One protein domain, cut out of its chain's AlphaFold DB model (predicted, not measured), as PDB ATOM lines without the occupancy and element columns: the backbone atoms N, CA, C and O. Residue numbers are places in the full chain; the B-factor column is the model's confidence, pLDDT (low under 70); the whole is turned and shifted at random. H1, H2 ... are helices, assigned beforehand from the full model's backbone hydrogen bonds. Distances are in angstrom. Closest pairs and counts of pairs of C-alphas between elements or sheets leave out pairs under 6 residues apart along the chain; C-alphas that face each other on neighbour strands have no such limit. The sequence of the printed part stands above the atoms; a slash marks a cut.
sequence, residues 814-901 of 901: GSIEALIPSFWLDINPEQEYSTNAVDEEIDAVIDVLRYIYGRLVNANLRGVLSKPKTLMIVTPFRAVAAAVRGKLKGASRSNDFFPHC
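What this domain is: This is residues 814 to 901 of the 901 residues of the protein "AAA_11 domain-containing protein" of Turicimonas muris (UniProt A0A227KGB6). One long helix, H1, makes most of the long axis, and a shorter helix, H2, packs at a slant on the part of H1 near its beginning. Two long stretches without a named element, residues 814 to 838 before H1 and 862 to 877 after it, run back along the length of H1, the second leading to H2. The printed part has 88 residues with two named helices, H1 then H2, and no named strand; the class is all helix, with under half of the residues, 38 of 88, in named elements. It is only just loose, close to compact, with a radius of gyration of the C-alphas of 14.9 A, and elongated, spanning 46 by 30 by 21 A.

How they stand to each other: Start with H1, residues 839 to 861, and look from it to H2, residues 878 to 892. The two touch, H1 with residues 842 to 846 alone; their closest C-alphas, those of Ile 842 and Val 884, are 6.0 A apart. They run the same way at a steep tilt of 53 degrees. In H1 and H2 every O i to N i+4 pair is within hydrogen-bond range.

Where its parts are: Find C-alpha 839 at (23.109, 20.537, 19.418); from there H1 runs 33.0 A to C-alpha 861 at (-6.173, 8.002, 10.697). H2 begins at C-alpha 878 and runs 21.2 A to C-alpha 892 at (6.551, 26.420, 13.207).

The domain as a whole: The two C-alphas farthest apart are those of Ser 834 and Gly 863, 46.5 A. The printed part has no cut and ends at Cys 901, the chain's last residue. The link from H1 to H2, 16 residues, is long. Mean pLDDT of the printed part is 77.3; look for values under 70 at residues 814 to 819, 865 to 868 and 890 to 901.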
ATOM      1  N   GLY A 814      -2.156  -3.319  24.873       52.78
ATOM      2  CA  GLY A 814      -2.894  -3.308  23.611       52.78
ATOM      3  C   GLY A 814      -3.211  -1.957  22.963       52.78
ATOM      4  O   GLY A 814      -4.025  -1.958  22.052       52.78
ATOM      5  N   SER A 815      -2.660  -0.806  23.375       57.75
ATOM      6  CA  SER A 815      -3.019   0.446  22.669       57.75
ATOM      7  C   SER A 815      -1.926   1.496  22.483       57.75
ATOM      8  O   SER A 815      -1.823   2.000  21.376       57.75
ATOM      9  N   ILE A 816      -1.095   1.840  23.476       56.03
ATOM     10  CA  ILE A 816      -0.115   2.946  23.325       56.03
ATOM     11  C   ILE A 816       1.336   2.470  23.209       56.03
ATOM     12  O   ILE A 816       2.073   2.995  22.383       56.03
ATOM     13  N   GLU A 817       1.753   1.451  23.956       53.00
ATOM     14  CA  GLU A 817       3.128   0.923  23.858       53.00
ATOM     15  C   GLU A 817       3.382   0.210  22.526       53.00
ATOM     16  O   GLU A 817       4.480   0.268  21.982       53.00
ATOM     17  N   ALA A 818       2.336  -0.383  21.942       59.16
ATOM     18  CA  ALA A 818       2.368  -0.861  20.563       59.16
ATOM     19  C   ALA A 818       2.520   0.290  19.542       59.16
ATOM     20  O   ALA A 818       3.059   0.094  18.451       59.16
ATOM     21  N   LEU A 819       2.053   1.502  19.879       67.62
ATOM     22  CA  LEU A 819       2.156   2.678  19.012       67.62
ATOM     23  C   LEU A 819       3.539   3.326  19.090       67.62
ATOM     24  O   LEU A 819       4.078   3.669  18.037       67.62
ATOM     25  N   ILE A 820       4.107   3.472  20.289       77.69
ATOM     26  CA  ILE A 820       5.420   4.089  20.527       77.69
ATOM     27  C   ILE A 820       6.188   3.207  21.527       77.69
ATOM     28  O   ILE A 820       5.912   3.283  22.727       77.69
ATOM     29  N   PRO A 821       7.131   2.364  21.065       77.81
ATOM     30  CA  PRO A 821       7.957   1.574  21.972       77.81
ATOM     31  C   PRO A 821       8.863   2.491  22.802       77.81
ATOM     32  O   PRO A 821       9.269   3.555  22.337       77.81
ATOM     33  N   SER A 822       9.196   2.080  24.027       84.88
ATOM     34  CA  SER A 822      10.259   2.731  24.804       84.88
ATOM     35  C   SER A 822      11.626   2.357  24.228       84.88
ATOM     36  O   SER A 822      11.876   1.180  23.972       84.88
ATOM     37  N   PHE A 823      12.508   3.337  24.042       86.81
ATOM     38  CA  PHE A 823      13.877   3.133  23.568       86.81
ATOM     39  C   PHE A 823      14.821   4.171  24.181       86.81
ATOM     40  O   PHE A 823      14.380   5.226  24.636       86.81
ATOM     41  N   TRP A 824      16.112   3.851  24.172       89.94
ATOM     42  CA  TRP A 824      17.195   4.790  24.445       89.94
ATOM     43  C   TRP A 824      17.840   5.170  23.120       89.94
ATOM     44  O   TRP A 824      18.005   4.313  22.251       89.94
ATOM     45  N   LEU A 825      18.175   6.446  22.968       90.94
ATOM     46  CA  LEU A 825      18.933   6.943  21.833       90.94
ATOM     47  C   LEU A 825      20.270   7.440  22.372       90.94
ATOM     48  O   LEU A 825      20.300   8.394  23.142       90.94
ATOM     49  N   ASP A 826      21.332   6.727  22.023       92.81
ATOM     50  CA  ASP A 826      22.696   7.073  22.404       92.81
ATOM     51  C   ASP A 826      23.239   8.096  21.399       92.81
ATOM     52  O   ASP A 826      23.302   7.809  20.201       92.81
ATOM     53  N   ILE A 827      23.544   9.305  21.873       92.00
ATOM     54  CA  ILE A 827      24.034  10.419  21.059       92.00
ATOM     55  C   ILE A 827      25.470  10.703  21.474       92.00
ATOM     56  O   ILE A 827      25.729  11.073  22.614       92.00
ATOM     57  N   ASN A 828      26.391  10.550  20.528       89.19
ATOM     58  CA  ASN A 828      27.803  10.824  20.736       89.19
ATOM     59  C   ASN A 828      28.200  12.063  19.915       89.19
ATOM     60  O   ASN A 828      28.375  11.926  18.700       89.19
ATOM     61  N   PRO A 829      28.270  13.262  20.524       87.12
ATOM     62  CA  PRO A 829      28.620  14.485  19.809       87.12
ATOM     63  C   PRO A 829      30.063  14.422  19.296       87.12
ATOM     64  O   PRO A 829      30.951  13.883  19.956       87.12
ATOM     65  N   GLU A 830      30.311  14.987  18.114       85.00
ATOM     66  CA  GLU A 830      31.647  14.961  17.494       85.00
ATOM     67  C   GLU A 830      32.611  15.982  18.127       85.00
ATOM     68  O   GLU A 830      33.827  15.887  17.948       85.00
ATOM     69  N   GLN A 831      32.078  16.951  18.879       84.81
ATOM     70  CA  GLN A 831      32.824  18.043  19.504       84.81
ATOM     71  C   GLN A 831      32.486  18.209  20.993       84.81
ATOM     72  O   GLN A 831      31.393  17.875  21.446       84.81
ATOM     73  N   GLU A 832      33.423  18.773  21.759       82.50
ATOM     74  CA  GLU A 832      33.188  19.136  23.159       82.50
ATOM     75  C   GLU A 832      32.362  20.425  23.270       82.50
ATOM     76  O   GLU A 832      32.638  21.429  22.608       82.50
ATOM     77  N   TYR A 833      31.374  20.417  24.164       78.62
ATOM     78  CA  TYR A 833      30.516  21.563  24.447       78.62
ATOM     79  C   TYR A 833      30.866  22.186  25.801       78.62
ATOM     80  O   TYR A 833      30.993  21.499  26.811       78.62
ATOM     81  N   SER A 834      30.944  23.518  25.852       75.75
ATOM     82  CA  SER A 834      31.123  24.276  27.102       75.75
ATOM     83  C   SER A 834      29.816  24.488  27.878       75.75
ATOM     84  O   SER A 834      29.814  25.085  28.956       75.75
ATOM     85  N   THR A 835      28.687  24.028  27.332       79.94
ATOM     86  CA  THR A 835      27.361  24.152  27.941       79.94
ATOM     87  C   THR A 835      26.646  22.807  27.937       79.94
ATOM     88  O   THR A 835      26.924  21.956  27.103       79.94
ATOM     89  N   ASN A 836      25.651  22.653  28.813       84.44
ATOM     90  CA  ASN A 836      24.801  21.459  28.837       84.44
ATOM     91  C   ASN A 836      23.845  21.357  27.627       84.44
ATOM     92  O   ASN A 836      23.069  20.411  27.558       84.44
ATOM     93  N   ALA A 837      23.809  22.352  26.733       86.75
ATOM     94  CA  ALA A 837      22.993  22.332  25.523       86.75
ATOM     95  C   ALA A 837      23.835  21.824  24.345       86.75
ATOM     96  O   ALA A 837      24.576  22.594  23.738       86.75
ATOM     97  N   VAL A 838      23.708  20.527  24.062       90.88
ATOM     98  CA  VAL A 838      24.387  19.830  22.963       90.88
ATOM     99  C   VAL A 838      23.477  19.836  21.735       90.88
ATOM    100  O   VAL A 838      22.316  19.423  21.824       90.88
ATOM    101  N   ASP A 839      23.962  20.333  20.597       89.44
ATOM    102  CA  ASP A 839      23.109  20.537  19.418       89.44
ATOM    103  C   ASP A 839      22.602  19.218  18.834       89.44
ATOM    104  O   ASP A 839      21.425  19.134  18.475       89.44
ATOM    105  N   GLU A 840      23.447  18.186  18.811       92.31
ATOM    106  CA  GLU A 840      23.123  16.843  18.331       92.31
ATOM    107  C   GLU A 840      22.032  16.192  19.188       92.31
ATOM    108  O   GLU A 840      21.104  15.584  18.652       92.31
ATOM    109  N   GLU A 841      22.071  16.372  20.514       92.31
ATOM    110  CA  GLU A 841      20.993  15.916  21.400       92.31
ATOM    111  C   GLU A 841      19.693  16.676  21.124       92.31
ATOM    112  O   GLU A 841      18.610  16.087  21.085       92.31
ATOM    113  N   ILE A 842      19.778  17.993  20.913       91.50
ATOM    114  CA  ILE A 842      18.610  18.820  20.607       91.50
ATOM    115  C   ILE A 842      17.988  18.385  19.273       91.50
ATOM    116  O   ILE A 842      16.764  18.272  19.193       91.50
ATOM    117  N   ASP A 843      18.790  18.136  18.235       90.00
ATOM    118  CA  ASP A 843      18.306  17.634  16.942       90.00
ATOM    119  C   ASP A 843      17.681  16.247  17.067       90.00
ATOM    120  O   ASP A 843      16.568  16.029  16.578       90.00
ATOM    121  N   ALA A 844      18.310  15.355  17.828       92.25
ATOM    122  CA  ALA A 844      17.764  14.041  18.130       92.25
ATOM    123  C   ALA A 844      16.396  14.122  18.834       92.25
ATOM    124  O   ALA A 844      15.475  13.378  18.487       92.25
ATOM    125  N   VAL A 845      16.205  15.065  19.771       91.56
ATOM    126  CA  VAL A 845      14.883  15.316  20.372       91.56
ATOM    127  C   VAL A 845      13.870  15.693  19.292       91.56
ATOM    128  O   VAL A 845      12.775  15.133  19.281       91.56
ATOM    129  N   ILE A 846      14.205  16.599  18.367       89.12
ATOM    130  CA  ILE A 846      13.294  16.988  17.277       89.12
ATOM    131  C   ILE A 846      12.941  15.786  16.391       89.12
ATOM    132  O   ILE A 846      11.768  15.606  16.054       89.12
ATOM    133  N   ASP A 847      13.905  14.932  16.058       89.94
ATOM    134  CA  ASP A 847      13.671  13.722  15.261       89.94
ATOM    135  C   ASP A 847      12.746  12.731  15.976       89.94
ATOM    136  O   ASP A 847      11.801  12.209  15.374       89.94
ATOM    137  N   VAL A 848      12.934  12.538  17.284       91.19
ATOM    138  CA  VAL A 848      12.037  11.723  18.116       91.19
ATOM    139  C   VAL A 848      10.627  12.317  18.151       91.19
ATOM    140  O   VAL A 848       9.649  11.573  18.036       91.19
ATOM    141  N   LEU A 849      10.486  13.641  18.254       88.69
ATOM    142  CA  LEU A 849       9.179  14.305  18.191       88.69
ATOM    143  C   LEU A 849       8.495  14.073  16.841       88.69
ATOM    144  O   LEU A 849       7.305  13.748  16.821       88.69
ATOM    145  N   ARG A 850       9.228  14.186  15.723       86.19
ATOM    146  CA  ARG A 850       8.699  13.890  14.379       86.19
ATOM    147  C   ARG A 850       8.248  12.437  14.274       86.19
ATOM    148  O   ARG A 850       7.147  12.171  13.791       86.19
ATOM    149  N   TYR A 851       9.061  11.502  14.767       88.19
ATOM    150  CA  TYR A 851       8.720  10.083  14.811       88.19
ATOM    151  C   TYR A 851       7.429   9.839  15.605       88.19
ATOM    152  O   TYR A 851       6.485   9.241  15.084       88.19
ATOM    153  N   ILE A 852       7.347  10.351  16.837       87.12
ATOM    154  CA  ILE A 852       6.166  10.226  17.705       87.12
ATOM    155  C   ILE A 852       4.930  10.810  17.020       87.12
ATOM    156  O   ILE A 852       3.887  10.156  16.966       87.12
ATOM    157  N   TYR A 853       5.046  12.012  16.460       82.81
ATOM    158  CA  TYR A 853       3.941  12.676  15.782       82.81
ATOM    159  C   TYR A 853       3.445  11.872  14.579       82.81
ATOM    160  O   TYR A 853       2.249  11.600  14.481       82.81
ATOM    161  N   GLY A 854       4.348  11.388  13.721       84.06
ATOM    162  CA  GLY A 854       3.987  10.532  12.588       84.06
ATOM    163  C   GLY A 854       3.245   9.261  13.019       84.06
ATOM    164  O   GLY A 854       2.285   8.841  12.368       84.06
ATOM    165  N   ARG A 855       3.624   8.658  14.152       84.31
ATOM    166  CA  ARG A 855       2.920   7.492  14.722       84.31
ATOM    167  C   ARG A 855       1.531   7.861  15.242       84.31
ATOM    168  O   ARG A 855       0.580   7.123  14.983       84.31
ATOM    169  N   LEU A 856       1.398   8.996  15.930       81.38
ATOM    170  CA  LEU A 856       0.115   9.485  16.444       81.38
ATOM    171  C   LEU A 856      -0.858   9.834  15.311       81.38
ATOM    172  O   LEU A 856      -2.014   9.423  15.368       81.38
ATOM    173  N   VAL A 857      -0.398  10.510  14.255       80.44
ATOM    174  CA  VAL A 857      -1.218  10.821  13.072       80.44
ATOM    175  C   VAL A 857      -1.707   9.539  12.402       80.44
ATOM    176  O   VAL A 857      -2.905   9.378  12.186       80.44
ATOM    177  N   ASN A 858      -0.812   8.581  12.147       79.94
ATOM    178  CA  ASN A 858      -1.184   7.294  11.552       79.94
ATOM    179  C   ASN A 858      -2.196   6.515  12.404       79.94
ATOM    180  O   ASN A 858      -3.123   5.904  11.873       79.94
ATOM    181  N   ALA A 859      -2.039   6.536  13.727       78.38
ATOM    182  CA  ALA A 859      -2.972   5.893  14.646       78.38
ATOM    183  C   ALA A 859      -4.344   6.579  14.661       78.38
ATOM    184  O   ALA A 859      -5.369   5.900  14.728       78.38
ATOM    185  N   ASN A 860      -4.365   7.910  14.562       78.31
ATOM    186  CA  ASN A 860      -5.590   8.694  14.454       78.31
ATOM    187  C   ASN A 860      -6.329   8.396  13.139       78.31
ATOM    188  O   ASN A 860      -7.519   8.099  13.159       78.31
ATOM    189  N   LEU A 861      -5.612   8.356  12.010       79.19
ATOM    190  CA  LEU A 861      -6.173   8.002  10.697       79.19
ATOM    191  C   LEU A 861      -6.771   6.586  10.663       79.19
ATOM    192  O   LEU A 861      -7.751   6.346   9.965       79.19
ATOM    193  N   ARG A 862      -6.207   5.647  11.430       78.25
ATOM    194  CA  ARG A 862      -6.718   4.270  11.569       78.25
ATOM    195  C   ARG A 862      -7.850   4.131  12.594       78.25
ATOM    196  O   ARG A 862      -8.278   3.011  12.857       78.25
ATOM    197  N   GLY A 863      -8.297   5.225  13.217       73.50
ATOM    198  CA  GLY A 863      -9.331   5.207  14.257       73.50
ATOM    199  C   GLY A 863      -8.905   4.535  15.569       73.50
ATOM    200  O   GLY A 863      -9.752   4.206  16.393       73.50
ATOM    201  N   VAL A 864      -7.600   4.315  15.780       73.62
ATOM    202  CA  VAL A 864      -7.055   3.666  16.989       73.62
ATOM    203  C   VAL A 864      -6.998   4.649  18.163       73.62
ATOM    204  O   VAL A 864      -7.121   4.255  19.324       73.62
ATOM    205  N   LEU A 865      -6.821   5.943  17.881       67.94
ATOM    206  CA  LEU A 865      -6.840   7.004  18.886       67.94
ATOM    207  C   LEU A 865      -8.207   7.688  18.914       67.94
ATOM    208  O   LEU A 865      -8.651   8.246  17.922       67.94
ATOM    209  N   SER A 866      -8.846   7.690  20.083       59.91
ATOM    210  CA  SER A 866     -10.143   8.342  20.300       59.91
ATOM    211  C   SER A 866     -10.039   9.759  20.869       59.91
ATOM    212  O   SER A 866     -11.036  10.475  20.917       59.91
ATOM    213  N   LYS A 867      -8.854  10.165  21.350       63.31
ATOM    214  CA  LYS A 867      -8.609  11.466  21.994       63.31
ATOM    215  C   LYS A 867      -7.190  11.976  21.707       63.31
ATOM    216  O   LYS A 867      -6.273  11.147  21.644       63.31
ATOM    217  N   PRO A 868      -6.991  13.306  21.615       66.69
ATOM    218  CA  PRO A 868      -5.666  13.909  21.503       66.69
ATOM    219  C   PRO A 868      -4.774  13.509  22.684       66.69
ATOM    220  O   PRO A 868      -5.248  13.259  23.798       66.69
ATOM    221  N   LYS A 869      -3.468  13.408  22.427       72.75
ATOM    222  CA  LYS A 869      -2.453  13.043  23.421       72.75
ATOM    223  C   LYS A 869      -1.545  14.233  23.693       72.75
ATOM    224  O   LYS A 869      -1.189  14.961  22.775       72.75
ATOM    225  N   THR A 870      -1.156  14.395  24.951       77.06
ATOM    226  CA  THR A 870      -0.188  15.409  25.372       77.06
ATOM    227  C   THR A 870       1.201  14.792  25.418       77.06
ATOM    228  O   THR A 870       1.374  13.698  25.957       77.06
ATOM    229  N   LEU A 871       2.184  15.508  24.879       81.81
ATOM    230  CA  LEU A 871       3.592  15.141  24.931       81.81
ATOM    231  C   LEU A 871       4.337  16.138  25.818       81.81
ATOM    232  O   LEU A 871       4.121  17.344  25.716       81.81
ATOM    233  N   MET A 872       5.195  15.631  26.699       87.12
ATOM    234  CA  MET A 872       6.013  16.449  27.591       87.12
ATOM    235  C   MET A 872       7.478  16.076  27.404       87.12
ATOM    236  O   MET A 872       7.830  14.902  27.472       87.12
ATOM    237  N   ILE A 873       8.319  17.086  27.186       88.75
ATOM    238  CA  ILE A 873       9.776  16.950  27.134       88.75
ATOM    239  C   ILE A 873      10.312  17.403  28.485       88.75
ATOM    240  O   ILE A 873       9.975  18.494  28.954       88.75
ATOM    241  N   VAL A 874      11.133  16.567  29.111       91.06
ATOM    242  CA  VAL A 874      11.717  16.834  30.426       91.06
ATOM    243  C   VAL A 874      13.233  16.840  30.286       91.06
ATOM    244  O   VAL A 874      13.803  15.919  29.715       91.06
ATOM    245  N   THR A 875      13.875  17.884  30.800       90.19
ATOM    246  CA  THR A 875      15.335  18.018  30.863       90.19
ATOM    247  C   THR A 875      15.713  18.667  32.195       90.19
ATOM    248  O   THR A 875      14.978  19.550  32.657       90.19
ATOM    249  N   PRO A 876      16.825  18.259  32.833       86.19
ATOM    250  CA  PRO A 876      17.291  18.893  34.063       86.19
ATOM    251  C   PRO A 876      17.851  20.309  33.832       86.19
ATOM    252  O   PRO A 876      17.992  21.067  34.791       86.19
ATOM    253  N   PHE A 877      18.136  20.707  32.584       85.00
ATOM    254  CA  PHE A 877      18.827  21.963  32.278       85.00
ATOM    255  C   PHE A 877      17.929  22.993  31.584       85.00
ATOM    256  O   PHE A 877      17.361  22.757  30.516       85.00
ATOM    257  N   ARG A 878      17.870  24.211  32.145       79.94
ATOM    258  CA  ARG A 878      17.114  25.333  31.554       79.94
ATOM    259  C   ARG A 878      17.618  25.710  30.156       79.94
ATOM    260  O   ARG A 878      16.797  26.025  29.299       79.94
ATOM    261  N   ALA A 879      18.932  25.649  29.928       80.69
ATOM    262  CA  ALA A 879      19.548  25.947  28.634       80.69
ATOM    263  C   ALA A 879      19.043  25.000  27.530       80.69
ATOM    264  O   ALA A 879      18.595  25.467  26.485       80.69
ATOM    265  N   VAL A 880      18.995  23.692  27.808       88.44
ATOM    266  CA  VAL A 880      18.444  22.679  26.891       88.44
ATOM    267  C   VAL A 880      16.968  22.958  26.607       88.44
ATOM    268  O   VAL A 880      16.550  23.014  25.453       88.44
ATOM    269  N   ALA A 881      16.168  23.213  27.649       86.94
ATOM    270  CA  ALA A 881      14.749  23.523  27.480       86.94
ATOM    271  C   ALA A 881      14.524  24.777  26.611       86.94
ATOM    272  O   ALA A 881      13.597  24.809  25.798       86.94
ATOM    273  N   ALA A 882      15.351  25.812  26.780       82.50
ATOM    274  CA  ALA A 882      15.298  27.027  25.974       82.50
ATOM    275  C   ALA A 882      15.685  26.758  24.513       82.50
ATOM    276  O   ALA A 882      14.964  27.191  23.612       82.50
ATOM    277  N   ALA A 883      16.756  25.997  24.279       86.88
ATOM    278  CA  ALA A 883      17.233  25.658  22.942       86.88
ATOM    279  C   ALA A 883      16.214  24.811  22.157       86.88
ATOM    280  O   ALA A 883      15.857  25.162  21.029       86.88
ATOM    281  N   VAL A 884      15.633  23.779  22.785       88.44
ATOM    282  CA  VAL A 884      14.557  22.959  22.191       88.44
ATOM    283  C   VAL A 884      13.340  23.821  21.835       88.44
ATOM    284  O   VAL A 884      12.818  23.736  20.723       88.44
ATOM    285  N   ARG A 885      12.897  24.716  22.734       87.44
ATOM    286  CA  ARG A 885      11.800  25.662  22.433       87.44
ATOM    287  C   ARG A 885      12.147  26.594  21.274       87.44
ATOM    288  O   ARG A 885      11.262  26.920  20.484       87.44
ATOM    289  N   GLY A 886      13.400  27.039  21.192       84.75
ATOM    290  CA  GLY A 886      13.916  27.861  20.101       84.75
ATOM    291  C   GLY A 886      13.767  27.164  18.751       84.75
ATOM    292  O   GLY A 886      13.119  27.716  17.859       84.75
ATOM    293  N   LYS A 887      14.266  25.924  18.628       83.50
ATOM    294  CA  LYS A 887      14.131  25.126  17.394       83.50
ATOM    295  C   LYS A 887      12.666  24.867  17.028       83.50
ATOM    296  O   LYS A 887      12.291  25.065  15.876       83.50
ATOM    297  N   LEU A 888      11.811  24.528  17.997       81.88
ATOM    298  CA  LEU A 888      10.378  24.303  17.745       81.88
ATOM    299  C   LEU A 888       9.654  25.557  17.221       81.88
ATOM    300  O   LEU A 888       8.872  25.462  16.277       81.88
ATOM    301  N   LYS A 889       9.940  26.742  17.781       76.50
ATOM    302  CA  LYS A 889       9.374  28.021  17.301       76.50
ATOM    303  C   LYS A 889       9.894  28.416  15.915       76.50
ATOM    304  O   LYS A 889       9.151  29.013  15.135       76.50
ATOM    305  N   GLY A 890      11.159  28.114  15.619       65.31
ATOM    306  CA  GLY A 890      11.744  28.313  14.291       65.31
ATOM    307  C   GLY A 890      11.047  27.453  13.237       65.31
ATOM    308  O   GLY A 890      10.615  27.969  12.211       65.31
ATOM    309  N   ALA A 891      10.834  26.174  13.550       59.12
ATOM    310  CA  ALA A 891      10.189  25.200  12.672       59.12
ATOM    311  C   ALA A 891       8.684  25.458  12.440       59.12
ATOM    312  O   ALA A 891       8.159  25.162  11.371       59.12
ATOM    313  N   SER A 892       7.966  26.056  13.401       54.53
ATOM    314  CA  SER A 892       6.551  26.420  13.207       54.53
ATOM    315  C   SER A 892       6.339  27.578  12.223       54.53
ATOM    316  O   SER A 892       5.259  27.711  11.657       54.53
ATOM    317  N   ARG A 893       7.352  28.434  12.011       52.09
ATOM    318  CA  ARG A 893       7.264  29.582  11.087       52.09
ATOM    319  C   ARG A 893       7.441  29.192   9.619       52.09
ATOM    320  O   ARG A 893       7.043  29.967   8.758       52.09
ATOM    321  N   SER A 894       8.004  28.018   9.333       48.81
ATOM    322  CA  SER A 894       8.206  27.519   7.969       48.81
ATOM    323  C   SER A 894       7.037  26.683   7.429       48.81
ATOM    324  O   SER A 894       7.165  26.124   6.354       48.81
ATOM    325  N   ASN A 895       5.893  26.594   8.130       47.47
ATOM    326  CA  ASN A 895       4.714  25.778   7.760       47.47
ATOM    327  C   ASN A 895       4.955  24.261   7.571       47.47
ATOM    328  O   ASN A 895       4.006  23.531   7.298       47.47
ATOM    329  N   ASP A 896       6.175  23.769   7.784       50.25
ATOM    330  CA  ASP A 896       6.567  22.408   7.398       50.25
ATOM    331  C   ASP A 896       6.431  21.352   8.511       50.25
ATOM    332  O   ASP A 896       6.550  20.160   8.240       50.25
ATOM    333  N   PHE A 897       6.213  21.745   9.775       50.44
ATOM    334  CA  PHE A 897       6.536  20.847  10.897       50.44
ATOM    335  C   PHE A 897       5.367  20.278  11.711       50.44
ATOM    336  O   PHE A 897       5.466  19.129  12.133       50.44
ATOM    337  N   PHE A 898       4.269  21.014  11.927       55.50
ATOM    338  CA  PHE A 898       3.101  20.526  12.685       55.50
ATOM    339  C   PHE A 898       1.821  21.275  12.265       55.50
ATOM    340  O   PHE A 898       1.505  22.315  12.850       55.50
ATOM    341  N   PRO A 899       1.058  20.801  11.264       42.53
ATOM    342  CA  PRO A 899      -0.254  21.364  10.990       42.53
ATOM    343  C   PRO A 899      -1.178  20.957  12.147       42.53
ATOM    344  O   PRO A 899      -1.484  19.781  12.319       42.53
ATOM    345  N   HIS A 900      -1.605  21.931  12.954       40.03
ATOM    346  CA  HIS A 900      -2.566  21.771  14.062       40.03
ATOM    347  C   HIS A 900      -2.021  21.155  15.366       40.03
ATOM    348  O   HIS A 900      -2.563  20.163  15.858       40.03
ATOM    349  N   CYS A 901      -0.988  21.767  15.956       33.78
ATOM    350  CA  CYS A 901      -0.682  21.580  17.380       33.78
ATOM    351  C   CYS A 901      -1.351  22.649  18.246       33.78
ATOM    352  O   CYS A 901      -1.267  23.839  17.864       33.78
TER     353      CYS A 901